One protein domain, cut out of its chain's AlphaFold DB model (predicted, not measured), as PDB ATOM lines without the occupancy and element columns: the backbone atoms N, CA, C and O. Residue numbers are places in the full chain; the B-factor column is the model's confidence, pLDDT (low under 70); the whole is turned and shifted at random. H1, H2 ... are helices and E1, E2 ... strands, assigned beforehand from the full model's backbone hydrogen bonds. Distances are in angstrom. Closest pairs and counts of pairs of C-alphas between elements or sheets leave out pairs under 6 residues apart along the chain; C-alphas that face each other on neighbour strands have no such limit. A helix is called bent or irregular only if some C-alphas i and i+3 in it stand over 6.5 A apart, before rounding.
ATOM      1  N   VAL A   4     195.908 172.543 139.674       96.06
ATOM      2  CA  VAL A   4     196.568 171.280 140.036       96.06
ATOM      3  C   VAL A   4     198.074 171.467 140.068       96.06
ATOM      4  O   VAL A   4     198.660 171.942 139.098       96.06
ATOM      5  N   ALA A   5     198.685 171.032 141.163       95.69
ATOM      6  CA  ALA A   5     200.124 170.874 141.316       95.69
ATOM      7  C   ALA A   5     200.455 169.393 141.594       95.69
ATOM      8  O   ALA A   5     199.585 168.664 142.082       95.69
ATOM      9  N   PRO A   6     201.673 168.916 141.283       96.12
ATOM     10  CA  PRO A   6     202.069 167.547 141.607       96.12
ATOM     11  C   PRO A   6     202.072 167.328 143.125       96.12
ATOM     12  O   PRO A   6     202.542 168.182 143.877       96.12
ATOM     13  N   LEU A   7     201.548 166.186 143.574       96.62
ATOM     14  CA  LEU A   7     201.566 165.787 144.989       96.62
ATOM     15  C   LEU A   7     202.919 165.198 145.402       96.62
ATOM     16  O   LEU A   7     203.379 165.421 146.515       96.62
ATOM     17  N   PHE A   8     203.510 164.422 144.500       95.25
ATOM     18  CA  PHE A   8     204.821 163.785 144.610       95.25
ATOM     19  C   PHE A   8     205.303 163.379 143.210       95.25
ATOM     20  O   PHE A   8     204.489 163.293 142.278       95.25
ATOM     21  N   ASP A   9     206.600 163.112 143.067       92.94
ATOM     22  CA  ASP A   9     207.224 162.625 141.833       92.94
ATOM     23  C   ASP A   9     207.452 161.095 141.878       92.94
ATOM     24  O   ASP A   9     208.415 160.622 142.498       92.94
ATOM     25  N   PRO A  10     206.618 160.284 141.193       88.44
ATOM     26  CA  PRO A  10     206.785 158.831 141.168       88.44
ATOM     27  C   PRO A  10     208.094 158.403 140.481       88.44
ATOM     28  O   PRO A  10     208.615 157.329 140.775       88.44
ATOM     29  N   GLY A  11     208.667 159.238 139.604       88.38
ATOM     30  CA  GLY A  11     209.936 158.967 138.923       88.38
ATOM     31  C   GLY A  11     211.161 159.093 139.833       88.38
ATOM     32  O   GLY A  11     212.234 158.593 139.495       88.38
ATOM     33  N   ARG A  12     211.005 159.720 141.004       89.88
ATOM     34  CA  ARG A  12     212.050 159.865 142.031       89.88
ATOM     35  C   ARG A  12     211.897 158.889 143.194       89.88
ATOM     36  O   ARG A  12     212.571 159.050 144.208       89.88
ATOM     37  N   ALA A  13     211.027 157.886 143.050       83.50
ATOM     38  CA  ALA A  13     210.638 156.974 144.124       83.50
ATOM     39  C   ALA A  13     210.092 157.703 145.370       83.50
ATOM     40  O   ALA A  13     210.199 157.201 146.491       83.50
ATOM     41  N   GLU A  14     209.502 158.889 145.183       90.62
ATOM     42  CA  GLU A  14     208.756 159.558 146.244       90.62
ATOM     43  C   GLU A  14     207.460 158.791 146.522       90.62
ATOM     44  O   GLU A  14     206.844 158.213 145.622       90.62
ATOM     45  N   VAL A  15     207.040 158.790 147.785       88.06
ATOM     46  CA  VAL A  15     205.787 158.168 148.221       88.06
ATOM     47  C   VAL A  15     204.745 159.245 148.524       88.06
ATOM     48  O   VAL A  15     205.117 160.344 148.947       88.06
ATOM     49  N   PRO A  16     203.442 158.959 148.352       92.50
ATOM     50  CA  PRO A  16     202.412 159.928 148.680       92.50
ATOM     51  C   PRO A  16     202.434 160.296 150.173       92.50
ATOM     52  O   PRO A  16     202.677 159.428 151.021       92.50
ATOM     53  N   PRO A  17     202.134 161.556 150.534       92.62
ATOM     54  CA  PRO A  17     202.089 161.973 151.929       92.62
ATOM     55  C   PRO A  17     200.939 161.295 152.700       92.62
ATOM     56  O   PRO A  17     199.947 160.857 152.099       92.62
ATOM     57  N   PRO A  18     201.010 161.233 154.043       92.56
ATOM     58  CA  PRO A  18     199.946 160.666 154.868       92.56
ATOM     59  C   PRO A  18     198.584 161.322 154.620       92.56
ATOM     60  O   PRO A  18     198.477 162.533 154.447       92.56
ATOM     61  N   GLY A  19     197.523 160.514 154.636       92.88
ATOM     62  CA  GLY A  19     196.154 160.990 154.402       92.88
ATOM     63  C   GLY A  19     195.779 161.157 152.927       92.88
ATOM     64  O   GLY A  19     194.636 161.509 152.645       92.88
ATOM     65  N   THR A  20     196.698 160.867 151.999       96.75
ATOM     66  CA  THR A  20     196.402 160.780 150.564       96.75
ATOM     67  C   THR A  20     195.287 159.770 150.301       96.75
ATOM     68  O   THR A  20     195.277 158.679 150.871       96.75
ATOM     69  N   ILE A  21     194.368 160.120 149.404       96.75
ATOM     70  CA  ILE A  21     193.418 159.168 148.827       96.75
ATOM     71  C   ILE A  21     193.865 158.769 147.423       96.75
ATOM     72  O   ILE A  21     194.430 159.577 146.689       96.75
ATOM     73  N   GLU A  22     193.575 157.536 147.028       97.25
ATOM     74  CA  GLU A  22     193.739 157.083 145.649       97.25
ATOM     75  C   GLU A  22     192.366 156.942 145.001       97.25
ATOM     76  O   GLU A  22     191.536 156.162 145.462       97.25
ATOM     77  N   LEU A  23     192.142 157.641 143.894       97.12
ATOM     78  CA  LEU A  23     191.051 157.362 142.969       97.12
ATOM     79  C   LEU A  23     191.579 156.391 141.911       97.12
ATOM     80  O   LEU A  23     192.411 156.760 141.085       97.12
ATOM     81  N   TYR A  24     191.098 155.150 141.948       96.19
ATOM     82  CA  TYR A  24     191.443 154.139 140.954       96.19
ATOM     83  C   TYR A  24     190.446 154.218 139.796       96.19
ATOM     84  O   TYR A  24     189.265 153.878 139.956       96.19
ATOM     85  N   LEU A  25     190.919 154.718 138.654       95.75
ATOM     86  CA  LEU A  25     190.118 154.993 137.467       95.75
ATOM     87  C   LEU A  25     190.387 153.947 136.384       95.75
ATOM     88  O   LEU A  25     191.426 153.962 135.731       95.75
ATOM     89  N   GLU A  26     189.422 153.058 136.171       93.69
ATOM     90  CA  GLU A  26     189.464 152.055 135.103       93.69
ATOM     91  C   GLU A  26     188.908 152.608 133.789       93.69
ATOM     92  O   GLU A  26     188.017 153.464 133.769       93.69
ATOM     93  N   THR A  27     189.399 152.060 132.682       94.38
ATOM     94  CA  THR A  27     188.793 152.211 131.355       94.38
ATOM     95  C   THR A  27     187.956 150.967 131.000       94.38
ATOM     96  O   THR A  27     188.057 149.948 131.690       94.38
ATOM     97  N   PRO A  28     187.102 151.013 129.954       93.56
ATOM     98  CA  PRO A  28     186.431 149.815 129.444       93.56
ATOM     99  C   PRO A  28     187.435 148.701 129.124       93.56
ATOM    100  O   PRO A  28     188.479 148.965 128.528       93.56
ATOM    101  N   ARG A  29     187.120 147.450 129.478       92.62
ATOM    102  CA  ARG A  29     188.063 146.324 129.315       92.62
ATOM    103  C   ARG A  29     188.412 146.074 127.853       92.62
ATOM    104  O   ARG A  29     189.549 145.745 127.527       92.62
ATOM    105  N   THR A  30     187.445 146.287 126.970       94.38
ATOM    106  CA  THR A  30     187.638 146.168 125.522       94.38
ATOM    107  C   THR A  30     188.650 147.160 124.945       94.38
ATOM    108  O   THR A  30     189.218 146.870 123.900       94.38
ATOM    109  N   LEU A  31     188.953 148.278 125.621       95.50
ATOM    110  CA  LEU A  31     190.046 149.171 125.209       95.50
ATOM    111  C   LEU A  31     191.410 148.480 125.335       95.50
ATOM    112  O   LEU A  31     192.256 148.613 124.457       95.50
ATOM    113  N   GLY A  32     191.613 147.738 126.424       95.44
ATOM    114  CA  GLY A  32     192.827 146.964 126.651       95.44
ATOM    115  C   GLY A  32     192.954 145.781 125.691       95.44
ATOM    116  O   GLY A  32     194.011 145.578 125.107       95.44
ATOM    117  N   LEU A  33     191.847 145.075 125.430       95.00
ATOM    118  CA  LEU A  33     191.813 144.012 124.416       95.00
ATOM    119  C   LEU A  33     192.133 144.537 123.012       95.00
ATOM    120  O   LEU A  33     192.872 143.889 122.279       95.00
ATOM    121  N   LEU A  34     191.612 145.716 122.651       95.62
ATOM    122  CA  LEU A  34     191.921 146.363 121.377       95.62
ATOM    123  C   LEU A  34     193.419 146.634 121.251       95.62
ATOM    124  O   LEU A  34     193.994 146.384 120.199       95.62
ATOM    125  N   PHE A  35     194.033 147.147 122.316       96.56
ATOM    126  CA  PHE A  35     195.462 147.422 122.344       96.56
ATOM    127  C   PHE A  35     196.289 146.145 122.206       96.56
ATOM    128  O   PHE A  35     197.126 146.086 121.317       96.56
ATOM    129  N   THR A  36     196.013 145.112 123.005       95.81
ATOM    130  CA  THR A  36     196.748 143.840 122.932       95.81
ATOM    131  C   THR A  36     196.620 143.193 121.552       95.81
ATOM    132  O   THR A  36     197.626 142.847 120.946       95.81
ATOM    133  N   ALA A  37     195.409 143.132 120.987       94.75
ATOM    134  CA  ALA A  37     195.213 142.610 119.634       94.75
ATOM    135  C   ALA A  37     195.921 143.458 118.559       94.75
ATOM    136  O   ALA A  37     196.365 142.931 117.541       94.75
ATOM    137  N   ALA A  38     196.017 144.776 118.763       95.50
ATOM    138  CA  ALA A  38     196.754 145.663 117.875       95.50
ATOM    139  C   ALA A  38     198.274 145.486 117.995       95.50
ATOM    140  O   ALA A  38     198.946 145.540 116.968       95.50
ATOM    141  N   GLU A  39     198.810 145.255 119.197       96.38
ATOM    142  CA  GLU A  39     200.221 144.909 119.411       96.38
ATOM    143  C   GLU A  39     200.582 143.600 118.707       96.38
ATOM    144  O   GLU A  39     201.517 143.590 117.909       96.38
ATOM    145  N   ASP A  40     199.789 142.543 118.909       95.56
ATOM    146  CA  ASP A  40     200.004 141.234 118.274       95.56
ATOM    147  C   ASP A  40     199.966 141.307 116.737       95.56
ATOM    148  O   ASP A  40     200.639 140.543 116.047       95.56
ATOM    149  N   ALA A  41     199.170 142.232 116.192       95.94
ATOM    150  CA  ALA A  41     199.030 142.462 114.756       95.94
ATOM    151  C   ALA A  41     199.944 143.579 114.209       95.94
ATOM    152  O   ALA A  41     199.803 143.953 113.042       95.94
ATOM    153  N   GLU A  42     200.826 144.151 115.036       97.00
ATOM    154  CA  GLU A  42     201.726 145.267 114.696       97.00
ATOM    155  C   GLU A  42     201.001 146.512 114.120       97.00
ATOM    156  O   GLU A  42     201.516 147.263 113.285       97.00
ATOM    157  N   ARG A  43     199.771 146.770 114.581       96.38
ATOM    158  CA  ARG A  43     198.900 147.872 114.138       96.38
ATOM    159  C   ARG A  43     199.105 149.140 114.962       96.38
ATOM    160  O   ARG A  43     198.292 149.496 115.814       96.38
ATOM    161  N   THR A  44     200.186 149.854 114.657       96.19
ATOM    162  CA  THR A  44     200.587 151.110 115.326       96.19
ATOM    163  C   THR A  44     199.485 152.173 115.385       96.19
ATOM    164  O   THR A  44     199.325 152.844 116.402       96.19
ATOM    165  N   ASP A  45     198.651 152.279 114.349       95.19
ATOM    166  CA  ASP A  45     197.523 153.211 114.301       95.19
ATOM    167  C   ASP A  45     196.481 152.951 115.400       95.19
ATOM    168  O   ASP A  45     195.964 153.893 116.014       95.19
ATOM    169  N   LEU A  46     196.199 151.674 115.673       95.44
ATOM    170  CA  LEU A  46     195.250 151.236 116.696       95.44
ATOM    171  C   LEU A  46     195.857 151.285 118.102       95.44
ATOM    172  O   LEU A  46     195.167 151.696 119.038       95.44
ATOM    173  N   ILE A  47     197.143 150.947 118.237       96.75
ATOM    174  CA  ILE A  47     197.922 151.106 119.476       96.75
ATOM    175  C   ILE A  47     197.853 152.567 119.936       96.75
ATOM    176  O   ILE A  47     197.402 152.864 121.048       96.75
ATOM    177  N   ASP A  48     198.197 153.501 119.046       96.88
ATOM    178  CA  ASP A  48     198.172 154.924 119.358       96.88
ATOM    179  C   ASP A  48     196.752 155.425 119.648       96.88
ATOM    180  O   ASP A  48     196.552 156.281 120.514       96.88
ATOM    181  N   ALA A  49     195.740 154.912 118.938       96.38
ATOM    182  CA  ALA A  49     194.346 155.269 119.187       96.38
ATOM    183  C   ALA A  49     193.886 154.840 120.588       96.38
ATOM    184  O   ALA A  49     193.207 155.619 121.266       96.38
ATOM    185  N   ALA A  50     194.283 153.649 121.044       96.94
ATOM    186  CA  ALA A  50     193.962 153.159 122.378       96.94
ATOM    187  C   ALA A  50     194.647 153.994 123.474       96.94
ATOM    188  O   ALA A  50     193.977 154.449 124.405       96.94
ATOM    189  N   ILE A  51     195.943 154.297 123.316       97.56
ATOM    190  CA  ILE A  51     196.694 155.160 124.246       97.56
ATOM    191  C   ILE A  51     196.085 156.569 124.296       97.56
ATOM    192  O   ILE A  51     195.872 157.119 125.381       97.56
ATOM    193  N   ARG A  52     195.751 157.162 123.140       97.62
ATOM    194  CA  ARG A  52     195.074 158.470 123.080       97.62
ATOM    195  C   ARG A  52     193.738 158.447 123.812       97.62
ATOM    196  O   ARG A  52     193.455 159.364 124.580       97.62
ATOM    197  N   ALA A  53     192.935 157.402 123.619       97.69
ATOM    198  CA  ALA A  53     191.645 157.274 124.286       97.69
ATOM    199  C   ALA A  53     191.776 157.113 125.806       97.69
ATOM    200  O   ALA A  53     190.995 157.708 126.553       97.69
ATOM    201  N   TRP A  54     192.786 156.377 126.270       98.06
ATOM    202  CA  TRP A  54     193.110 156.284 127.690       98.06
ATOM    203  C   TRP A  54     193.540 157.642 128.269       98.06
ATOM    204  O   TRP A  54     192.986 158.079 129.278       98.06
ATOM    205  N   ASN A  55     194.430 158.378 127.600       98.12
ATOM    206  CA  ASN A  55     194.827 159.721 128.043       98.12
ATOM    207  C   ASN A  55     193.648 160.710 128.054       98.12
ATOM    208  O   ASN A  55     193.475 161.451 129.024       98.12
ATOM    209  N   ALA A  56     192.771 160.661 127.048       98.06
ATOM    210  CA  ALA A  56     191.557 161.478 127.000       98.06
ATOM    211  C   ALA A  56     190.597 161.189 128.171       98.06
ATOM    212  O   ALA A  56     189.905 162.100 128.649       98.06
ATOM    213  N   SER A  57     190.560 159.936 128.645       97.81
ATOM    214  CA  SER A  57     189.836 159.523 129.854       97.81
ATOM    215  C   SER A  57     190.323 160.298 131.077       97.81
ATOM    216  O   SER A  57     189.525 160.972 131.739       97.81
ATOM    217  N   TYR A  58     191.637 160.274 131.327       97.88
ATOM    218  CA  TYR A  58     192.259 160.986 132.442       97.88
ATOM    219  C   TYR A  58     192.074 162.504 132.337       97.88
ATOM    220  O   TYR A  58     191.676 163.145 133.306       97.88
ATOM    221  N   GLU A  59     192.290 163.098 131.163       98.06
ATOM    222  CA  GLU A  59     192.116 164.543 130.968       98.06
ATOM    223  C   GLU A  59     190.675 165.001 131.235       98.06
ATOM    224  O   GLU A  59     190.433 166.058 131.829       98.06
ATOM    225  N   SER A  60     189.693 164.200 130.812       98.00
ATOM    226  CA  SER A  60     188.276 164.493 131.052       98.00
ATOM    227  C   SER A  60     187.902 164.314 132.517       98.00
ATOM    228  O   SER A  60     187.173 165.149 133.062       98.00
ATOM    229  N   PHE A  61     188.442 163.280 133.169       97.56
ATOM    230  CA  PHE A  61     188.362 163.115 134.615       97.56
ATOM    231  C   PHE A  61     188.927 164.349 135.333       97.56
ATOM    232  O   PHE A  61     188.216 164.962 136.124       97.56
ATOM    233  N   LEU A  62     190.158 164.766 135.017       97.81
ATOM    234  CA  LEU A  62     190.853 165.860 135.694       97.81
ATOM    235  C   LEU A  62     190.108 167.188 135.533       97.81
ATOM    236  O   LEU A  62     189.956 167.953 136.487       97.81
ATOM    237  N   ARG A  63     189.566 167.450 134.339       97.56
ATOM    238  CA  ARG A  63     188.744 168.637 134.063       97.56
ATOM    239  C   ARG A  63     187.457 168.663 134.886       97.56
ATOM    240  O   ARG A  63     187.025 169.728 135.316       97.56
ATOM    241  N   TYR A  64     186.813 167.516 135.080       97.38
ATOM    242  CA  TYR A  64     185.615 167.431 135.916       97.38
ATOM    243  C   TYR A  64     185.970 167.494 137.409       97.38
ATOM    244  O   TYR A  64     185.313 168.204 138.167       97.38
ATOM    245  N   PHE A  65     187.049 166.825 137.820       97.12
ATOM    246  CA  PHE A  65     187.601 166.862 139.173       97.12
ATOM    247  C   PHE A  65     187.928 168.288 139.617       97.12
ATOM    248  O   PHE A  65     187.368 168.745 140.603       97.12
ATOM    249  N   THR A  66     188.718 169.040 138.850       96.69
ATOM    250  CA  THR A  66     189.109 170.434 139.162       96.69
ATOM    251  C   THR A  66     187.937 171.417 139.237       96.69
ATOM    252  O   THR A  66     188.027 172.458 139.893       96.69
ATOM    253  N   ARG A  67     186.815 171.103 138.580       95.56
ATOM    254  CA  ARG A  67     185.558 171.860 138.696       95.56
ATOM    255  C   ARG A  67     184.744 171.488 139.931       95.56
ATOM    256  O   ARG A  67     183.957 172.309 140.384       95.56
ATOM    257  N   SER A  68     184.918 170.268 140.424       95.06
ATOM    258  CA  SER A  68     184.127 169.697 141.518       95.06
ATOM    259  C   SER A  68     184.828 169.812 142.871       95.06
ATOM    260  O   SER A  68     184.159 169.883 143.896       95.06
ATOM    261  N   ILE A  69     186.164 169.808 142.885       96.25
ATOM    262  CA  ILE A  69     186.966 169.857 144.105       96.25
ATOM    263  C   ILE A  69     187.050 171.272 144.660       96.25
ATOM    264  O   ILE A  69     187.428 172.213 143.958       96.25
ATOM    265  N   LEU A  70     186.734 171.390 145.946       96.06
ATOM    266  CA  LEU A  70     186.791 172.622 146.720       96.06
ATOM    267  C   LEU A  70     187.540 172.372 148.035       96.06
ATOM    268  O   LEU A  70     187.679 171.235 148.486       96.06
ATOM    269  N   LEU A  71     188.005 173.460 148.634       96.19
ATOM    270  CA  LEU A  71     188.617 173.535 149.953       96.19
ATOM    271  C   LEU A  71     187.565 173.893 151.003       96.19
ATOM    272  O   LEU A  71     186.741 174.778 150.770       96.19
ATOM    273  N   GLU A  72     187.629 173.263 152.173       95.62
ATOM    274  CA  GLU A  72     186.776 173.541 153.333       95.62
ATOM    275  C   GLU A  72     187.332 174.731 154.137       95.62
ATOM    276  O   GLU A  72     187.947 174.572 155.188       95.62
ATOM    277  N   CYS A  73     187.136 175.954 153.631       93.12
ATOM    278  CA  CYS A  73     187.695 177.206 154.161       93.12
ATOM    279  C   CYS A  73     187.003 177.776 155.420       93.12
ATOM    280  O   CYS A  73     187.166 178.957 155.737       93.12
ATOM    281  N   ALA A  74     186.198 176.980 156.119       90.88
ATOM    282  CA  ALA A  74     185.596 177.301 157.414       90.88
ATOM    283  C   ALA A  74     185.117 176.005 158.091       90.88
ATOM    284  O   ALA A  74     184.924 175.007 157.393       90.88
ATOM    285  N   PRO A  75     184.863 176.004 159.416       88.94
ATOM    286  CA  PRO A  75     184.250 174.860 160.082       88.94
ATOM    287  C   PRO A  75     182.968 174.408 159.372       88.94
ATOM    288  O   PRO A  75     182.085 175.223 159.095       88.94
ATOM    289  N   VAL A  76     182.875 173.109 159.081       90.31
ATOM    290  CA  VAL A  76     181.725 172.515 158.395       90.31
ATOM    291  C   VAL A  76     180.755 171.923 159.412       90.31
ATOM    292  O   VAL A  76     181.102 171.014 160.166       90.31
ATOM    293  N   THR A  77     179.510 172.389 159.379       90.44
ATOM    294  CA  THR A  77     178.401 171.853 160.176       90.44
ATOM    295  C   THR A  77     177.517 170.970 159.301       90.44
ATOM    296  O   THR A  77     177.240 171.306 158.150       90.44
ATOM    297  N   ARG A  78     177.046 169.840 159.840       88.62
ATOM    298  CA  ARG A  78     176.061 168.976 159.169       88.62
ATOM    299  C   ARG A  78     174.652 169.270 159.673       88.62
ATOM    300  O   ARG A  78     174.433 169.304 160.882       88.62
ATOM    301  N   THR A  79     173.703 169.448 158.760       88.62
ATOM    302  CA  THR A  79     172.278 169.548 159.101       88.62
ATOM    303  C   THR A  79     171.702 168.158 159.404       88.62
ATOM    304  O   THR A  79     172.286 167.148 158.996       88.62
ATOM    305  N   PRO A  80     170.538 168.059 160.076       84.06
ATOM    306  CA  PRO A  80     169.847 166.781 160.279       84.06
ATOM    307  C   PRO A  80     169.501 166.039 158.977       84.06
ATOM    308  O   PRO A  80     169.406 164.816 158.979       84.06
ATOM    309  N   GLY A  81     169.347 166.764 157.861       82.12
ATOM    310  CA  GLY A  81     169.148 166.191 156.523       82.12
ATOM    311  C   GLY A  81     170.435 165.691 155.854       82.12
ATOM    312  O   GLY A  81     170.377 165.152 154.753       82.12
ATOM    313  N   GLY A  82     171.593 165.860 156.502       82.12
ATOM    314  CA  GLY A  82     172.905 165.478 155.979       82.12
ATOM    315  C   GLY A  82     173.583 166.546 155.119       82.12
ATOM    316  O   GLY A  82     174.716 166.334 154.689       82.12
ATOM    317  N   GLU A  83     172.939 167.695 154.900       85.88
ATOM    318  CA  GLU A  83     173.528 168.804 154.148       85.88
ATOM    319  C   GLU A  83     174.711 169.393 154.910       85.88
ATOM    320  O   GLU A  83     174.770 169.361 156.144       85.88
ATOM    321  N   ARG A  84     175.668 169.948 154.172       89.00
ATOM    322  CA  ARG A  84     176.907 170.482 154.732       89.00
ATOM    323  C   ARG A  84     176.935 171.987 154.557       89.00
ATOM    324  O   ARG A  84     176.888 172.486 153.439       89.00
ATOM    325  N   ILE A  85     177.017 172.695 155.676       88.62
ATOM    326  CA  ILE A  85     177.073 174.152 155.732       88.62
ATOM    327  C   ILE A  85     178.491 174.544 156.129       88.62
ATOM    328  O   ILE A  85     178.975 174.158 157.191       88.62
ATOM    329  N   GLY A  86     179.151 175.306 155.267       91.50
ATOM    330  CA  GLY A  86     180.521 175.772 155.440       91.50
ATOM    331  C   GLY A  86     180.906 176.724 154.311       91.50
ATOM    332  O   GLY A  86     180.084 177.042 153.447       91.50
ATOM    333  N   LEU A  87     182.156 177.177 154.312       93.31
ATOM    334  CA  LEU A  87     182.717 177.975 153.225       93.31
ATOM    335  C   LEU A  87     183.543 177.062 152.321       93.31
ATOM    336  O   LEU A  87     184.606 176.611 152.729       93.31
ATOM    337  N   PHE A  88     183.068 176.813 151.102       94.62
ATOM    338  CA  PHE A  88     183.750 175.955 150.132       94.62
ATOM    339  C   PHE A  88     184.288 176.793 148.981       94.62
ATOM    340  O   PHE A  88     183.519 177.475 148.303       94.62
ATOM    341  N   LEU A  89     185.602 176.775 148.768       94.56
ATOM    342  CA  LEU A  89     186.252 177.650 147.790       94.56
ATOM    343  C   LEU A  89     187.264 176.891 146.931       94.56
ATOM    344  O   LEU A  89     187.874 175.939 147.407       94.56
ATOM    345  N   PRO A  90     187.468 177.291 145.667       95.25
ATOM    346  CA  PRO A  90     188.535 176.721 144.856       95.25
ATOM    347  C   PRO A  90     189.911 177.132 145.396       95.25
ATOM    348  O   PRO A  90     190.058 178.170 146.046       95.25
ATOM    349  N   GLY A  91     190.927 176.346 145.057       95.06
ATOM    350  CA  GLY A  91     192.327 176.654 145.339       95.06
ATOM    351  C   GLY A  91     193.264 175.747 144.554       95.06
ATOM    352  O   GLY A  91     192.832 175.060 143.626       95.06
ATOM    353  N   GLN A  92     194.540 175.747 144.918       96.62
ATOM    354  CA  GLN A  92     195.505 174.792 144.399       96.62
ATOM    355  C   GLN A  92     195.337 173.460 145.132       96.62
ATOM    356  O   GLN A  92     195.311 173.416 146.361       96.62
ATOM    357  N   VAL A  93     195.210 172.374 144.380       97.06
ATOM    358  CA  VAL A  93     195.099 171.009 144.892       97.06
ATOM    359  C   VAL A  93     196.265 170.175 144.384       97.06
ATOM    360  O   VAL A  93     196.751 170.375 143.270       97.06
ATOM    361  N   PHE A  94     196.706 169.222 145.195       97.56
ATOM    362  CA  PHE A  94     197.871 168.405 144.884       97.56
ATOM    363  C   PHE A  94     197.434 167.033 144.382       97.56
ATOM    364  O   PHE A  94     196.800 166.270 145.119       97.56
ATOM    365  N   VAL A  95     197.741 166.733 143.119       97.75
ATOM    366  CA  VAL A  95     197.326 165.500 142.440       97.75
ATOM    367  C   VAL A  95     198.488 164.911 141.649       97.75
ATOM    368  O   VAL A  95     199.116 165.608 140.857       97.75
ATOM    369  N   THR A  96     198.722 163.608 141.798       97.75
ATOM    370  CA  THR A  96     199.682 162.848 140.981       97.75
ATOM    371  C   THR A  96     198.970 161.687 140.291       97.75
ATOM    372  O   THR A  96     198.218 160.947 140.923       97.75
ATOM    373  N   ARG A  97     199.205 161.520 138.986       96.62
ATOM    374  CA  ARG A  97     198.736 160.375 138.191       96.62
ATOM    375  C   ARG A  97     199.869 159.369 138.031       96.62
ATOM    376  O   ARG A  97     200.947 159.743 137.581       96.62
ATOM    377  N   VAL A  98     199.583 158.101 138.291       96.50
ATOM    378  CA  VAL A  98     200.410 156.964 137.874       96.50
ATOM    379  C   VAL A  98     199.545 156.065 136.996       96.50
ATOM    380  O   VAL A  98     198.573 155.475 137.467       96.50
ATOM    381  N   GLY A  99     199.842 156.034 135.698       95.69
ATOM    382  CA  GLY A  99     199.092 155.246 134.723       95.69
ATOM    383  C   GLY A  99     199.751 153.895 134.483       95.69
ATOM    384  O   GLY A  99     200.946 153.840 134.202       95.69
ATOM    385  N   HIS A 100     198.971 152.816 134.526       95.38
ATOM    386  CA  HIS A 100     199.444 151.470 134.226       95.38
ATOM    387  C   HIS A 100     198.645 150.852 133.081       95.38
ATOM    388  O   HIS A 100     197.417 150.944 133.008       95.38
ATOM    389  N   MET A 101     199.372 150.186 132.187       94.50
ATOM    390  CA  MET A 101     198.783 149.473 131.055       94.50
ATOM    391  C   MET A 101     198.365 148.052 131.413       94.50
ATOM    392  O   MET A 101     197.548 147.489 130.705       94.50
ATOM    393  N   PHE A 102     198.876 147.470 132.498       91.62
ATOM    394  CA  PHE A 102     198.620 146.079 132.880       91.62
ATOM    395  C   PHE A 102     198.154 145.994 134.331       91.62
ATOM    396  O   PHE A 102     198.593 146.774 135.173       91.62
ATOM    397  N   ALA A 103     197.292 145.024 134.630       84.88
ATOM    398  CA  ALA A 103     196.850 144.717 135.989       84.88
ATOM    399  C   ALA A 103     196.796 143.197 136.189       84.88
ATOM    400  O   ALA A 103     196.059 142.515 135.479       84.88
ATOM    401  N   GLY A 104     197.532 142.675 137.174       78.19
ATOM    402  CA  GLY A 104     197.613 141.234 137.436       78.19
ATOM    403  C   GLY A 104     198.535 140.511 136.450       78.19
ATOM    404  O   GLY A 104     199.706 140.873 136.324       78.19
ATOM    405  N   ASP A 105     198.014 139.486 135.764       69.62
ATOM    406  CA  ASP A 105     198.741 138.813 134.684       69.62
ATOM    407  C   ASP A 105     199.065 139.815 133.560       69.62
ATOM    408  O   ASP A 105     198.228 140.598 133.109       69.62
ATOM    409  N   ARG A 106     200.329 139.854 133.134       74.31
ATOM    410  CA  ARG A 106     200.822 140.820 132.136       74.31
ATOM    411  C   ARG A 106     200.498 140.399 130.695       74.31
ATOM    412  O   ARG A 106     201.176 140.824 129.773       74.31
ATOM    413  N   GLU A 107     199.494 139.542 130.517       83.69
ATOM    414  CA  GLU A 107     199.125 138.948 129.226       83.69
ATOM    415  C   GLU A 107     198.202 139.855 128.410       83.69
ATOM    416  O   GLU A 107     198.289 139.889 127.190       83.69
ATOM    417  N   VAL A 108     197.323 140.604 129.080       90.56
ATOM    418  CA  VAL A 108     196.366 141.505 128.428       90.56
ATOM    419  C   VAL A 108     196.426 142.879 129.068       90.56
ATOM    420  O   VAL A 108     196.419 143.017 130.300       90.56
ATOM    421  N   ALA A 109     196.443 143.908 128.221       94.50
ATOM    422  CA  ALA A 109     196.390 145.281 128.673       94.50
ATOM    423  C   ALA A 109     195.058 145.568 129.378       94.50
ATOM    424  O   ALA A 109     193.974 145.150 128.979       94.50
ATOM    425  N   ARG A 110     195.149 146.299 130.478       94.38
ATOM    426  CA  ARG A 110     194.063 146.748 131.341       94.38
ATOM    427  C   ARG A 110     194.390 148.174 131.753       94.38
ATOM    428  O   ARG A 110     194.907 148.398 132.842       94.38
ATOM    429  N   PHE A 111     194.132 149.130 130.865       96.31
ATOM    430  CA  PHE A 111     194.445 150.534 131.120       96.31
ATOM    431  C   PHE A 111     193.676 151.078 132.319       96.31
ATOM    432  O   PHE A 111     192.438 151.032 132.363       96.31
ATOM    433  N   HIS A 112     194.414 151.633 133.270       96.62
ATOM    434  CA  HIS A 112     193.853 152.292 134.436       96.62
ATOM    435  C   HIS A 112     194.838 153.306 135.014       96.62
ATOM    436  O   HIS A 112     196.048 153.223 134.810       96.62
ATOM    437  N   ASP A 113     194.303 154.249 135.777       97.75
ATOM    438  CA  ASP A 113     195.081 155.276 136.452       97.75
ATOM    439  C   ASP A 113     194.907 155.180 137.965       97.75
ATOM    440  O   ASP A 113     193.785 155.138 138.480       97.75
ATOM    441  N   HIS A 114     196.029 155.209 138.678       97.31
ATOM    442  CA  HIS A 114     196.082 155.531 140.094       97.31
ATOM    443  C   HIS A 114     196.221 157.049 140.223       97.31
ATOM    444  O   HIS A 114     197.243 157.632 139.852       97.31
ATOM    445  N   ILE A 115     195.170 157.710 140.702       97.75
ATOM    446  CA  ILE A 115     195.135 159.167 140.838       97.75
ATOM    447  C   ILE A 115     195.178 159.506 142.323       97.75
ATOM    448  O   ILE A 115     194.183 159.379 143.038       97.75
ATOM    449  N   TYR A 116     196.346 159.929 142.784       97.81
ATOM    450  CA  TYR A 116     196.602 160.283 144.170       97.81
ATOM    451  C   TYR A 116     196.224 161.731 144.419       97.81
ATOM    452  O   TYR A 116     196.684 162.615 143.702       97.81
ATOM    453  N   VAL A 117     195.406 161.972 145.438       97.88
ATOM    454  CA  VAL A 117     194.946 163.306 145.829       97.88
ATOM    455  C   VAL A 117     195.344 163.547 147.279       97.88
ATOM    456  O   VAL A 117     194.984 162.763 148.161       97.88
ATOM    457  N   GLY A 118     196.089 164.627 147.522       96.94
ATOM    458  CA  GLY A 118     196.500 165.019 148.870       96.94
ATOM    459  C   GLY A 118     195.301 165.374 149.761       96.94
ATOM    460  O   GLY A 118     194.239 165.714 149.248       96.94
ATOM    461  N   PRO A 119     195.428 165.320 151.096       95.75
ATOM    462  CA  PRO A 119     194.311 165.608 152.004       95.75
ATOM    463  C   PRO A 119     193.954 167.101 152.093       95.75
ATOM    464  O   PRO A 119     192.859 167.456 152.538       95.75
ATOM    465  N   VAL A 120     194.878 167.975 151.692       96.81
ATOM    466  CA  VAL A 120     194.768 169.433 151.780       96.81
ATOM    467  C   VAL A 120     195.093 170.076 150.435       96.81
ATOM    468  O   VAL A 120     195.748 169.477 149.582       96.81
ATOM    469  N   GLY A 121     194.640 171.309 150.256       95.94
ATOM    470  CA  GLY A 121     195.102 172.199 149.197       95.94
ATOM    471  C   GLY A 121     195.388 173.592 149.743       95.94
ATOM    472  O   GLY A 121     195.089 173.886 150.900       95.94
ATOM    473  N   VAL A 122     195.967 174.453 148.914       96.19
ATOM    474  CA  VAL A 122     196.386 175.804 149.298       96.19
ATOM    475  C   VAL A 122     195.485 176.838 148.648       96.19
ATOM    476  O   VAL A 122     195.192 176.792 147.452       96.19
ATOM    477  N   ARG A 123     195.071 177.827 149.436       92.25
ATOM    478  CA  ARG A 123     194.386 179.010 148.922       92.25
ATOM    479  C   ARG A 123     195.368 180.177 148.862       92.25
ATOM    480  O   ARG A 123     195.638 180.804 149.878       92.25
ATOM    481  N   GLU A 124     195.863 180.511 147.670       79.31
ATOM    482  CA  GLU A 124     196.894 181.552 147.493       79.31
ATOM    483  C   GLU A 124     196.494 182.932 148.036       79.31
ATOM    484  O   GLU A 124     197.343 183.693 148.494       79.31
ATOM    485  N   ARG A 125     195.197 183.271 148.009       76.62
ATOM    486  CA  ARG A 125     194.677 184.530 148.561       76.62
ATOM    487  C   ARG A 125     193.465 184.300 149.457       76.62
ATOM    488  O   ARG A 125     192.528 183.627 149.025       76.62
ATOM    489  N   PRO A 126     193.386 184.959 150.624       75.31
ATOM    490  CA  PRO A 126     194.267 186.041 151.077       75.31
ATOM    491  C   PRO A 126     195.515 185.595 151.857       75.31
ATOM    492  O   PRO A 126     196.365 186.435 152.123       75.31
ATOM    493  N   ASP A 127     195.622 184.333 152.262       76.56
ATOM    494  CA  ASP A 127     196.498 183.930 153.366       76.56
ATOM    495  C   ASP A 127     197.490 182.807 153.036       76.56
ATOM    496  O   ASP A 127     198.312 182.476 153.890       76.56
ATOM    497  N   GLY A 128     197.437 182.227 151.831       87.75
ATOM    498  CA  GLY A 128     198.325 181.132 151.431       87.75
ATOM    499  C   GLY A 128     198.163 179.881 152.297       87.75
ATOM    500  O   GLY A 128     199.073 179.061 152.356       87.75
ATOM    501  N   ARG A 129     197.044 179.757 153.025       92.44
ATOM    502  CA  ARG A 129     196.863 178.695 154.018       92.44
ATOM    503  C   ARG A 129     196.437 177.386 153.379       92.44
ATOM    504  O   ARG A 129     195.726 177.367 152.369       92.44
ATOM    505  N   GLU A 130     196.837 176.304 154.036       95.19
ATOM    506  CA  GLU A 130     196.328 174.967 153.774       95.19
ATOM    507  C   GLU A 130     194.918 174.810 154.338       95.19
ATOM    508  O   GLU A 130     194.620 175.212 155.465       95.19
ATOM    509  N   TRP A 131     194.056 174.194 153.541       96.06
ATOM    510  CA  TRP A 131     192.684 173.879 153.899       96.06
ATOM    511  C   TRP A 131     192.376 172.430 153.510       96.06
ATOM    512  O   TRP A 131     192.837 171.979 152.457       96.06
ATOM    513  N   PRO A 132     191.589 171.693 154.317       96.19
ATOM    514  CA  PRO A 132     191.152 170.350 153.956       96.19
ATOM    515  C   PRO A 132     190.402 170.348 152.627       96.19
ATOM    516  O   PRO A 132     189.642 171.273 152.328       96.19
ATOM    517  N   LEU A 133     190.583 169.290 151.842       96.38
ATOM    518  CA  LEU A 133     189.762 169.066 150.662       96.38
ATOM    519  C   LEU A 133     188.371 168.567 151.036       96.38
ATOM    520  O   LEU A 133     188.212 167.722 151.917       96.38
ATOM    521  N   ASP A 134     187.375 169.004 150.267       95.31
ATOM    522  CA  ASP A 134     186.021 168.476 150.342       95.31
ATOM    523  C   ASP A 134     185.912 167.082 149.701       95.31
ATOM    524  O   ASP A 134     185.314 166.860 148.642       95.31
ATOM    525  N   LEU A 135     186.490 166.099 150.386       92.94
ATOM    526  CA  LEU A 135     186.481 164.705 149.964       92.94
ATOM    527  C   LEU A 135     185.082 164.075 150.043       92.94
ATOM    528  O   LEU A 135     184.816 163.082 149.362       92.94
ATOM    529  N   THR A 136     184.169 164.644 150.838       91.75
ATOM    530  CA  THR A 136     182.788 164.144 150.926       91.75
ATOM    531  C   THR A 136     182.038 164.443 149.630       91.75
ATOM    532  O   THR A 136     181.487 163.520 149.034       91.75
ATOM    533  N   SER A 137     182.084 165.685 149.142       90.31
ATOM    534  CA  SER A 137     181.446 166.044 147.872       90.31
ATOM    535  C   SER A 137     182.095 165.305 146.702       90.31
ATOM    536  O   SER A 137     181.394 164.775 145.844       90.31
ATOM    537  N   ILE A 138     183.425 165.146 146.694       93.06
ATOM    538  CA  ILE A 138     184.114 164.324 145.680       93.06
ATOM    539  C   ILE A 138     183.601 162.886 145.669       93.06
ATOM    540  O   ILE A 138     183.324 162.331 144.606       93.06
ATOM    541  N   ARG A 139     183.401 162.283 146.843       91.81
ATOM    542  CA  ARG A 139     182.848 160.932 146.945       91.81
ATOM    543  C   ARG A 139     181.437 160.823 146.360       91.81
ATOM    544  O   ARG A 139     181.087 159.783 145.803       91.81
ATOM    545  N   GLU A 140     180.628 161.871 146.452       90.38
ATOM    546  CA  GLU A 140     179.284 161.908 145.862       90.38
ATOM    547  C   GLU A 140     179.314 162.032 144.330       90.38
ATOM    548  O   GLU A 140     178.433 161.487 143.650       90.38
ATOM    549  N   GLN A 141     180.366 162.661 143.795       92.00
ATOM    550  CA  GLN A 141     180.603 162.911 142.368       92.00
ATOM    551  C   GLN A 141     181.202 161.722 141.594       92.00
ATOM    552  O   GLN A 141     181.414 161.825 140.385       92.00
ATOM    553  N   VAL A 142     181.423 160.573 142.241       90.62
ATOM    554  CA  VAL A 142     182.031 159.372 141.628       90.62
ATOM    555  C   VAL A 142     181.343 158.920 140.334       90.62
ATOM    556  O   VAL A 142     182.023 158.551 139.376       90.62
ATOM    557  N   ASP A 143     180.012 159.005 140.257       89.38
ATOM    558  CA  ASP A 143     179.286 158.679 139.021       89.38
ATOM    559  C   ASP A 143     179.637 159.643 137.880       89.38
ATOM    560  O   ASP A 143     179.773 159.219 136.732       89.38
ATOM    561  N   GLY A 144     179.799 160.930 138.203       91.94
ATOM    562  CA  GLY A 144     180.203 161.970 137.264       91.94
ATOM    563  C   GLY A 144     181.604 161.712 136.722       91.94
ATOM    564  O   GLY A 144     181.782 161.715 135.506       91.94
ATOM    565  N   PHE A 145     182.565 161.382 137.596       93.38
ATOM    566  CA  PHE A 145     183.929 161.002 137.204       93.38
ATOM    567  C   PHE A 145     183.941 159.824 136.228       93.38
ATOM    568  O   PHE A 145     184.530 159.922 135.152       93.38
ATOM    569  N   ALA A 146     183.243 158.736 136.567       90.81
ATOM    570  CA  ALA A 146     183.154 157.560 135.707       90.81
ATOM    571  C   ALA A 146     182.510 157.894 134.350       90.81
ATOM    572  O   ALA A 146     182.970 157.431 133.305       90.81
ATOM    573  N   ALA A 147     181.450 158.709 134.357       91.38
ATOM    574  CA  ALA A 147     180.714 159.073 133.153       91.38
ATOM    575  C   ALA A 147     181.551 159.926 132.191       91.38
ATOM    576  O   ALA A 147     181.579 159.628 130.994       91.38
ATOM    577  N   VAL A 148     182.245 160.961 132.683       95.38
ATOM    578  CA  VAL A 148     183.071 161.824 131.819       95.38
ATOM    579  C   VAL A 148     184.285 161.085 131.268       95.38
ATOM    580  O   VAL A 148     184.589 161.240 130.087       95.38
ATOM    581  N   ALA A 149     184.921 160.241 132.084       94.81
ATOM    582  CA  ALA A 149     186.068 159.428 131.698       94.81
ATOM    583  C   ALA A 149     185.677 158.410 130.614       94.81
ATOM    584  O   ALA A 149     186.215 158.417 129.508       94.81
ATOM    585  N   SER A 150     184.631 157.614 130.871       92.75
ATOM    586  CA  SER A 150     184.119 156.628 129.911       92.75
ATOM    587  C   SER A 150     183.642 157.267 128.600       92.75
ATOM    588  O   SER A 150     183.908 156.742 127.519       92.75
ATOM    589  N   SER A 151     182.977 158.426 128.667       93.88
ATOM    590  CA  SER A 151     182.533 159.150 127.467       93.88
ATOM    591  C   SER A 151     183.703 159.672 126.632       93.88
ATOM    592  O   SER A 151     183.600 159.746 125.405       93.88
ATOM    593  N   ALA A 152     184.810 160.048 127.274       96.88
ATOM    594  CA  ALA A 152     186.001 160.525 126.587       96.88
ATOM    595  C   ALA A 152     186.714 159.405 125.825       96.88
ATOM    596  O   ALA A 152     187.081 159.624 124.673       96.88
ATOM    597  N   VAL A 153     186.799 158.201 126.407       96.25
ATOM    598  CA  VAL A 153     187.302 157.006 125.703       96.25
ATOM    599  C   VAL A 153     186.508 156.775 124.416       96.25
ATOM    600  O   VAL A 153     187.085 156.705 123.333       96.25
ATOM    601  N   GLN A 154     185.173 156.735 124.514       94.75
ATOM    602  CA  GLN A 154     184.305 156.499 123.355       94.75
ATOM    603  C   GLN A 154     184.473 157.569 122.278       94.75
ATOM    604  O   GLN A 154     184.582 157.255 121.094       94.75
ATOM    605  N   ARG A 155     184.493 158.846 122.679       95.25
ATOM    606  CA  ARG A 155     184.654 159.963 121.743       95.25
ATOM    607  C   ARG A 155     186.009 159.911 121.045       95.25
ATOM    608  O   ARG A 155     186.051 160.087 119.833       95.25
ATOM    609  N   SER A 156     187.081 159.664 121.795       96.44
ATOM    610  CA  SER A 156     188.441 159.606 121.261       96.44
ATOM    611  C   SER A 156     188.613 158.442 120.285       96.44
ATOM    612  O   SER A 156     189.178 158.629 119.210       96.44
ATOM    613  N   LEU A 157     188.088 157.254 120.607       94.38
ATOM    614  CA  LEU A 157     188.158 156.110 119.696       94.38
ATOM    615  C   LEU A 157     187.335 156.326 118.425       94.38
ATOM    616  O   LEU A 157     187.846 156.073 117.339       94.38
ATOM    617  N   ARG A 158     186.110 156.866 118.525       94.00
ATOM    618  CA  ARG A 158     185.255 157.157 117.352       94.00
ATOM    619  C   ARG A 158     185.880 158.124 116.347       94.00
ATOM    620  O   ARG A 158     185.469 158.134 115.194       94.00
ATOM    621  N   GLN A 159     186.834 158.950 116.771       90.88
ATOM    622  CA  GLN A 159     187.561 159.852 115.873       90.88
ATOM    623  C   GLN A 159     188.609 159.128 115.018       90.88
ATOM    624  O   GLN A 159     188.998 159.656 113.983       90.88
ATOM    625  N   CYS A 160     189.066 157.948 115.445       86.12
ATOM    626  CA  CYS A 160     190.139 157.200 114.786       86.12
ATOM    627  C   CYS A 160     189.643 155.899 114.140       86.12
ATOM    628  O   CYS A 160     190.200 155.460 113.141       86.12
ATOM    629  N   VAL A 161     188.615 155.274 114.719       84.06
ATOM    630  CA  VAL A 161     188.124 153.945 114.346       84.06
ATOM    631  C   VAL A 161     186.597 153.961 114.352       84.06
ATOM    632  O   VAL A 161     185.969 154.491 115.276       84.06
ATOM    633  N   ALA A 162     185.981 153.366 113.329       84.62
ATOM    634  CA  ALA A 162     184.548 153.100 113.349       84.62
ATOM    635  C   ALA A 162     184.254 152.134 114.504       84.62
ATOM    636  O   ALA A 162     184.787 151.032 114.530       84.62
ATOM    637  N   THR A 163     183.468 152.571 115.490       89.50
ATOM    638  CA  THR A 163     183.206 151.768 116.690       89.50
ATOM    639  C   THR A 163     181.730 151.722 117.038       89.50
ATOM    640  O   THR A 163     181.036 152.746 117.029       89.50
ATOM    641  N   GLN A 164     181.274 150.537 117.429       90.81
ATOM    642  CA  GLN A 164     179.970 150.315 118.050       90.81
ATOM    643  C   GLN A 164     180.156 149.851 119.491       90.81
ATOM    644  O   GLN A 164     181.144 149.203 119.825       90.81
ATOM    645  N   TRP A 165     179.210 150.214 120.356       92.19
ATOM    646  CA  TRP A 165     179.340 150.073 121.804       92.19
ATOM    647  C   TRP A 165     178.097 149.419 122.403       92.19
ATOM    648  O   TRP A 165     176.981 149.680 121.951       92.19
ATOM    649  N   THR A 166     178.279 148.607 123.441       89.00
ATOM    650  CA  THR A 166     177.183 148.006 124.209       89.00
ATOM    651  C   THR A 166     176.398 149.049 125.006       89.00
ATOM    652  O   THR A 166     176.839 150.181 125.219       89.00
ATOM    653  N   GLY A 167     175.251 148.632 125.551       85.31
ATOM    654  CA  GLY A 167     174.731 149.252 126.771       85.31
ATOM    655  C   GLY A 167     175.678 149.025 127.969       85.31
ATOM    656  O   GLY A 167     176.633 148.255 127.864       85.31
ATOM    657  N   PRO A 168     175.443 149.673 129.123       82.38
ATOM    658  CA  PRO A 168     176.296 149.509 130.299       82.38
ATOM    659  C   PRO A 168     176.391 148.040 130.744       82.38
ATOM    660  O   PRO A 168     175.370 147.420 131.037       82.38
ATOM    661  N   HIS A 169     177.609 147.505 130.838       79.31
ATOM    662  CA  HIS A 169     177.873 146.141 131.287       79.31
ATOM    663  C   HIS A 169     177.391 145.950 132.737       79.31
ATOM    664  O   HIS A 169     177.673 146.815 133.571       79.31
ATOM    665  N   PRO A 170     176.712 144.844 133.090       71.19
ATOM    666  CA  PRO A 170     176.116 144.672 134.419       71.19
ATOM    667  C   PRO A 170     177.112 144.763 135.582       71.19
ATOM    668  O   PRO A 170     176.791 145.329 136.621       71.19
ATOM    669  N   GLU A 171     178.326 144.238 135.405       68.62
ATOM    670  CA  GLU A 171     179.326 144.166 136.484       68.62
ATOM    671  C   GLU A 171     180.089 145.474 136.717       68.62
ATOM    672  O   GLU A 171     180.452 145.791 137.845       68.62
ATOM    673  N   THR A 172     180.366 146.228 135.654       67.25
ATOM    674  CA  THR A 172     181.285 147.379 135.704       67.25
ATOM    675  C   THR A 172     180.591 148.692 135.357       67.25
ATOM    676  O   THR A 172     181.080 149.784 135.648       67.25
ATOM    677  N   GLY A 173     179.432 148.610 134.707       78.94
ATOM    678  CA  GLY A 173     178.710 149.742 134.158       78.94
ATOM    679  C   GLY A 173     179.424 150.436 132.993       78.94
ATOM    680  O   GLY A 173     178.960 151.502 132.576       78.94
ATOM    681  N   PHE A 174     180.539 149.910 132.484       85.62
ATOM    682  CA  PHE A 174     181.188 150.454 131.291       85.62
ATOM    683  C   PHE A 174     180.418 150.073 130.030       85.62
ATOM    684  O   PHE A 174     179.748 149.046 129.991       85.62
ATOM    685  N   LEU A 175     180.498 150.917 129.008       90.31
ATOM    686  CA  LEU A 175     180.104 150.540 127.658       90.31
ATOM    687  C   LEU A 175     181.337 149.912 127.010       90.31
ATOM    688  O   LEU A 175     182.411 150.510 127.058       90.31
ATOM    689  N   GLU A 176     181.180 148.725 126.444       92.62
ATOM    690  CA  GLU A 176     182.257 147.921 125.864       92.62
ATOM    691  C   GLU A 176     182.140 147.919 124.330       92.62
ATOM    692  O   GLU A 176     181.047 148.109 123.795       92.62
ATOM    693  N   LEU A 177     183.252 147.742 123.613       91.19
ATOM    694  CA  LEU A 177     183.276 147.676 122.148       91.19
ATOM    695  C   LEU A 177     182.611 146.385 121.639       91.19
ATOM    696  O   LEU A 177     182.998 145.286 122.038       91.19
ATOM    697  N   ILE A 178     181.634 146.546 120.741       87.62
ATOM    698  CA  ILE A 178     181.003 145.469 119.950       87.62
ATOM    699  C   ILE A 178     181.628 145.387 118.557       87.62
ATOM    700  O   ILE A 178     181.676 144.321 117.960       87.62
ATOM    701  N   ASP A 179     182.070 146.519 118.021       85.31
ATOM    702  CA  ASP A 179     182.784 146.574 116.751       85.31
ATOM    703  C   ASP A 179     184.056 147.407 116.966       85.31
ATOM    704  O   ASP A 179     183.928 148.594 117.306       85.31
ATOM    705  N   PRO A 180     185.259 146.802 116.883       84.25
ATOM    706  CA  PRO A 180     185.507 145.370 116.637       84.25
ATOM    707  C   PRO A 180     184.926 144.454 117.744       84.25
ATOM    708  O   PRO A 180     184.746 144.933 118.870       84.25
ATOM    709  N   PRO A 181     184.636 143.161 117.457       86.31
ATOM    710  CA  PRO A 181     183.906 142.237 118.341       86.31
ATOM    711  C   PRO A 181     184.740 141.753 119.527       86.31
ATOM    712  O   PRO A 181     185.013 140.577 119.695       86.31
ATOM    713  N   LEU A 182     185.138 142.678 120.395       89.00
ATOM    714  CA  LEU A 182     185.974 142.387 121.556       89.00
ATOM    715  C   LEU A 182     185.151 142.002 122.788       89.00
ATOM    716  O   LEU A 182     185.669 141.369 123.710       89.00
ATOM    717  N   SER A 183     183.863 142.361 122.820       86.50
ATOM    718  CA  SER A 183     182.982 142.076 123.954       86.50
ATOM    719  C   SER A 183     182.797 140.580 124.229       86.50
ATOM    720  O   SER A 183     182.560 140.204 125.375       86.50
ATOM    721  N   GLU A 184     182.923 139.719 123.215       86.50
ATOM    722  CA  GLU A 184     182.795 138.262 123.377       86.50
ATOM    723  C   GLU A 184     183.955 137.643 124.173       86.50
ATOM    724  O   GLU A 184     183.779 136.625 124.842       86.50
ATOM    725  N   HIS A 185     185.114 138.305 124.204       88.62
ATOM    726  CA  HIS A 185     186.299 137.836 124.924       88.62
ATOM    727  C   HIS A 185     186.317 138.239 126.407       88.62
ATOM    728  O   HIS A 185     187.189 137.812 127.165       88.62
ATOM    729  N   LEU A 186     185.346 139.034 126.870       88.62
ATOM    730  CA  LEU A 186     185.309 139.532 128.251       88.62
ATOM    731  C   LEU A 186     185.146 138.434 129.311       88.62
ATOM    732  O   LEU A 186     185.502 138.661 130.470       88.62
ATOM    733  N   ALA A 187     184.601 137.274 128.933       87.44
ATOM    734  CA  ALA A 187     184.499 136.108 129.810       87.44
ATOM    735  C   ALA A 187     185.861 135.424 130.016       87.44
ATOM    736  O   ALA A 187     186.160 134.972 131.118       87.44
ATOM    737  N   THR A 188     186.698 135.397 128.975       89.44
ATOM    738  CA  THR A 188     188.062 134.850 129.025       89.44
ATOM    739  C   THR A 188     189.002 135.765 129.804       89.44
ATOM    740  O   THR A 188     189.874 135.286 130.524       89.44
ATOM    741  N   TYR A 189     188.788 137.081 129.712       88.69
ATOM    742  CA  TYR A 189     189.609 138.094 130.373       88.69
ATOM    743  C   TYR A 189     188.805 138.830 131.458       88.69
ATOM    744  O   TYR A 189     188.320 139.955 131.250       88.69
ATOM    745  N   PRO A 190     188.630 138.208 132.643       87.06
ATOM    746  CA  PRO A 190     187.874 138.808 133.729       87.06
ATOM    747  C   PRO A 190     188.546 140.087 134.235       87.06
ATOM    748  O   PRO A 190     189.752 140.310 134.076       87.06
ATOM    749  N   ARG A 191     187.749 140.943 134.878       87.31
ATOM    750  CA  ARG A 191     188.247 142.158 135.524       87.31
ATOM    751  C   ARG A 191     189.291 141.813 136.593       87.31
ATOM    752  O   ARG A 191     189.071 140.935 137.426       87.31
ATOM    753  N   ARG A 192     190.401 142.555 136.600       88.56
ATOM    754  CA  ARG A 192     191.482 142.474 137.592       88.56
ATOM    755  C   ARG A 192     191.839 143.879 138.063       88.56
ATOM    756  O   ARG A 192     191.851 144.808 137.261       88.56
ATOM    757  N   LEU A 193     192.124 144.020 139.354       88.25
ATOM    758  CA  LEU A 193     192.622 145.269 139.922       88.25
ATOM    759  C   LEU A 193     194.140 145.220 139.993       88.25
ATOM    760  O   LEU A 193     194.705 144.179 140.316       88.25
ATOM    761  N   CYS A 194     194.787 146.346 139.723       91.06
ATOM    762  CA  CYS A 194     196.218 146.461 139.933       91.06
ATOM    763  C   CYS A 194     196.556 146.449 141.426       91.06
ATOM    764  O   CYS A 194     195.817 147.011 142.248       91.06
ATOM    765  N   GLU A 195     197.664 145.795 141.759       90.00
ATOM    766  CA  GLU A 195     198.174 145.630 143.121       90.00
ATOM    767  C   GLU A 195     199.222 146.691 143.483       90.00
ATOM    768  O   GLU A 195     199.501 146.878 144.662       90.00
ATOM    769  N   ASP A 196     199.699 147.471 142.507       89.62
ATOM    770  CA  ASP A 196     200.764 148.479 142.656       89.62
ATOM    771  C   ASP A 196     200.296 149.775 143.352       89.62
ATOM    772  O   ASP A 196     200.889 150.843 143.205       89.62
ATOM    773  N   SER A 197     199.204 149.707 144.116       88.75
ATOM    774  CA  SER A 197     198.744 150.832 144.928       88.75
ATOM    775  C   SER A 197     199.749 151.108 146.045       88.75
ATOM    776  O   SER A 197     200.056 150.233 146.852       88.75
ATOM    777  N   VAL A 198     200.223 152.351 146.125       91.06
ATOM    778  CA  VAL A 198     201.158 152.802 147.171       91.06
ATOM    779  C   VAL A 198     200.460 153.395 148.402       91.06
ATOM    780  O   VAL A 198     201.119 153.932 149.290       91.06
ATOM    781  N   VAL A 199     199.126 153.299 148.478       92.50
ATOM    782  CA  VAL A 199     198.340 153.689 149.660       92.50
ATOM    783  C   VAL A 199     197.608 152.479 150.254       92.50
ATOM    784  O   VAL A 199     197.267 151.536 149.539       92.50
ATOM    785  N   PRO A 200     197.308 152.483 151.565       92.12
ATOM    786  CA  PRO A 200     196.449 151.481 152.182       92.12
ATOM    787  C   PRO A 200     195.100 151.308 151.469       92.12
ATOM    788  O   PRO A 200     194.476 152.270 151.020       92.12
ATOM    789  N   SER A 201     194.569 150.085 151.479       89.31
ATOM    790  CA  SER A 201     193.277 149.750 150.856       89.31
ATOM    791  C   SER A 201     192.093 150.574 151.382       89.31
ATOM    792  O   SER A 201     191.139 150.819 150.648       89.31
ATOM    793  N   SER A 202     192.153 151.057 152.627       90.56
ATOM    794  CA  SER A 202     191.146 151.952 153.217       90.56
ATOM    795  C   SER A 202     191.108 153.349 152.579       90.56
ATOM    796  O   SER A 202     190.081 154.026 152.658       90.56
ATOM    797  N   GLN A 203     192.198 153.768 151.933       93.88
ATOM    798  CA  GLN A 203     192.349 155.042 151.224       93.88
ATOM    799  C   GLN A 203     192.152 154.901 149.709       93.88
ATOM    800  O   GLN A 203     192.146 155.902 148.993       93.88
ATOM    801  N   ARG A 204     191.937 153.674 149.220       94.81
ATOM    802  CA  ARG A 204     191.730 153.375 147.805       94.81
ATOM    803  C   ARG A 204     190.252 153.370 147.439       94.81
ATOM    804  O   ARG A 204     189.448 152.585 147.943       94.81
ATOM    805  N   TRP A 205     189.887 154.257 146.532       94.69
ATOM    806  CA  TRP A 205     188.541 154.458 146.022       94.69
ATOM    807  C   TRP A 205     188.471 153.932 144.595       94.69
ATOM    808  O   TRP A 205     188.781 154.633 143.633       94.69
ATOM    809  N   ASN A 206     188.047 152.674 144.455       91.94
ATOM    810  CA  ASN A 206     187.736 152.124 143.143       91.94
ATOM    811  C   ASN A 206     186.455 152.771 142.603       91.94
ATOM    812  O   ASN A 206     185.356 152.532 143.113       91.94
ATOM    813  N   VAL A 207     186.610 153.604 141.572       88.75
ATOM    814  CA  VAL A 207     185.527 154.419 141.007       88.75
ATOM    815  C   VAL A 207     184.387 153.539 140.478       88.75
ATOM    816  O   VAL A 207     183.215 153.849 140.715       88.75
ATOM    817  N   ALA A 208     184.702 152.416 139.824       86.00
ATOM    818  CA  ALA A 208     183.705 151.488 139.294       86.00
ATOM    819  C   ALA A 208     182.925 150.774 140.416       86.00
ATOM    820  O   ALA A 208     181.692 150.774 140.406       86.00
ATOM    821  N   ASP A 209     183.617 150.255 141.436       86.50
ATOM    822  CA  ASP A 209     182.986 149.561 142.569       86.50
ATOM    823  C   ASP A 209     182.111 150.507 143.397       86.50
ATOM    824  O   ASP A 209     181.032 150.143 143.873       86.50
ATOM    825  N   MET A 210     182.568 151.743 143.597       86.94
ATOM    826  CA  MET A 210     181.816 152.753 144.336       86.94
ATOM    827  C   MET A 210     180.531 153.146 143.607       86.94
ATOM    828  O   MET A 210     179.480 153.265 144.245       86.94
ATOM    829  N   ARG A 211     180.594 153.283 142.279       83.88
ATOM    830  CA  ARG A 211     179.427 153.500 141.423       83.88
ATOM    831  C   ARG A 211     178.438 152.333 141.502       83.88
ATOM    832  O   ARG A 211     177.245 152.569 141.693       83.88
ATOM    833  N   ASP A 212     178.902 151.088 141.397       80.31
ATOM    834  CA  ASP A 212     178.033 149.906 141.513       80.31
ATOM    835  C   ASP A 212     177.338 149.851 142.886       80.31
ATOM    836  O   ASP A 212     176.110 149.769 142.980       80.31
ATOM    837  N   ARG A 213     178.090 150.050 143.977       80.56
ATOM    838  CA  ARG A 213     177.524 150.125 145.336       80.56
ATOM    839  C   ARG A 213     176.466 151.219 145.472       80.56
ATOM    840  O   ARG A 213     175.450 151.002 146.136       80.56
ATOM    841  N   LYS A 214     176.683 152.391 144.865       77.69
ATOM    842  CA  LYS A 214     175.717 153.500 144.879       77.69
ATOM    843  C   LYS A 214     174.446 153.144 144.104       77.69
ATOM    844  O   LYS A 214     173.349 153.398 144.602       77.69
ATOM    845  N   ARG A 215     174.569 152.475 142.951       75.81
ATOM    846  CA  ARG A 215     173.427 151.977 142.161       75.81
ATOM    847  C   ARG A 215     172.590 150.960 142.931       75.81
ATOM    848  O   ARG A 215     171.383 151.151 143.041       75.81
TER     849      ARG A 215
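Overview. This is residues 4 to 215 of the 224 residues of an uncharacterized protein of Pseudonocardiaceae bacterium (UniProt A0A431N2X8). A twisted sheet, with long strands E2 and E3 and short E1, E4 and E6, is covered by the long helix H2, and H4 packs beside H2. H1 folds back from H2 as a helical hairpin near the start of E3, and H6 packs on E1 and the beginning of H4. The printed part has 212 residues, with six named helices and six named strands in the order E1 H1 H2 E2 E3 E4 H3 H4 E5 H5 E6 H6. The class is mixed, helices and strands, and the branched sheet is mixed too. The whole is compact, with a radius of gyration of the C-alphas of 18.5 A and spans of 56 by 43 by 31 A.

Arrangement. Residues 4 to 5 pair parallel with residues 93 to 94 of E2 (residues 92 to 102). E1 (21 to 26) is antiparallel to E3 (109 to 123), with N 23 and O 115 2.8 A apart. H1 (29 to 40) is on the sheet, its closest C-alphas to E3 being those of Gly 32 and Ala 109, 4.4 A apart. H2 (44 to 68), the hub, touches H1 at Phe 35 and Ile 47, C-alphas 5.3 A apart, at a shallow tilt of 29 degrees, opposite ways. H2 lies over E2 and E3, along the strands, at a height over the sheet of 9.7 A. E2, E3 and E4 (129 to 132) form a meander, each strand the antiparallel neighbour of the one before; N 98 and O 114 are 2.9 A apart, N 121 and O 131 2.9 A. E3 bends by 62 degrees at residue 119. H3 (135 to 140) only just touches H2, with 3 pairs of C-alphas within 8 A. H4 (142 to 158) touches H2, the C-alphas of Ser 57 and Ala 149 being 4.2 A apart, at a shallow tilt of 31 degrees, opposite ways. E5 (177 to 179) pairs with no named strand. H5 (183 to 187) only just touches H1, with 3 pairs of C-alphas within 8 A; it is only just irregular, C-alphas 184 and 187 being 7.0 A apart. E6 (204 to 206) is parallel to E1, with N 205 and O 22 2.7 A apart. H6 (207 to 215) touches H4, the C-alphas of Asp 143 and Arg 211 being 5.7 A apart, at a steep tilt of 59 degrees. Every O i to N i+4 pair is within hydrogen-bond range in H1, H3, H4 and H6, against 20 of 21 in H2 and 0 of 1 in H5, where 1 of 2 O i to N i+3 pairs is.

Along the chain. E1 begins at C-alpha 21, (193.418, 159.168, 148.827). H2 measures 36.1 A, E2 31.1 A, E3 39.4 A and H4 24.6 A. H6 ends at C-alpha 215, (173.427, 151.977, 142.161).

Size, cuts and confidence. The two farthest C-alphas, Glu 42 and Pro 80, are 59.6 A apart. The printed part has no cut; the links H2 to E2, H4 to E5 and H5 to E6 are long. Mean pLDDT of the printed part is 91.5, with residues 105, 171 and 172 under 70.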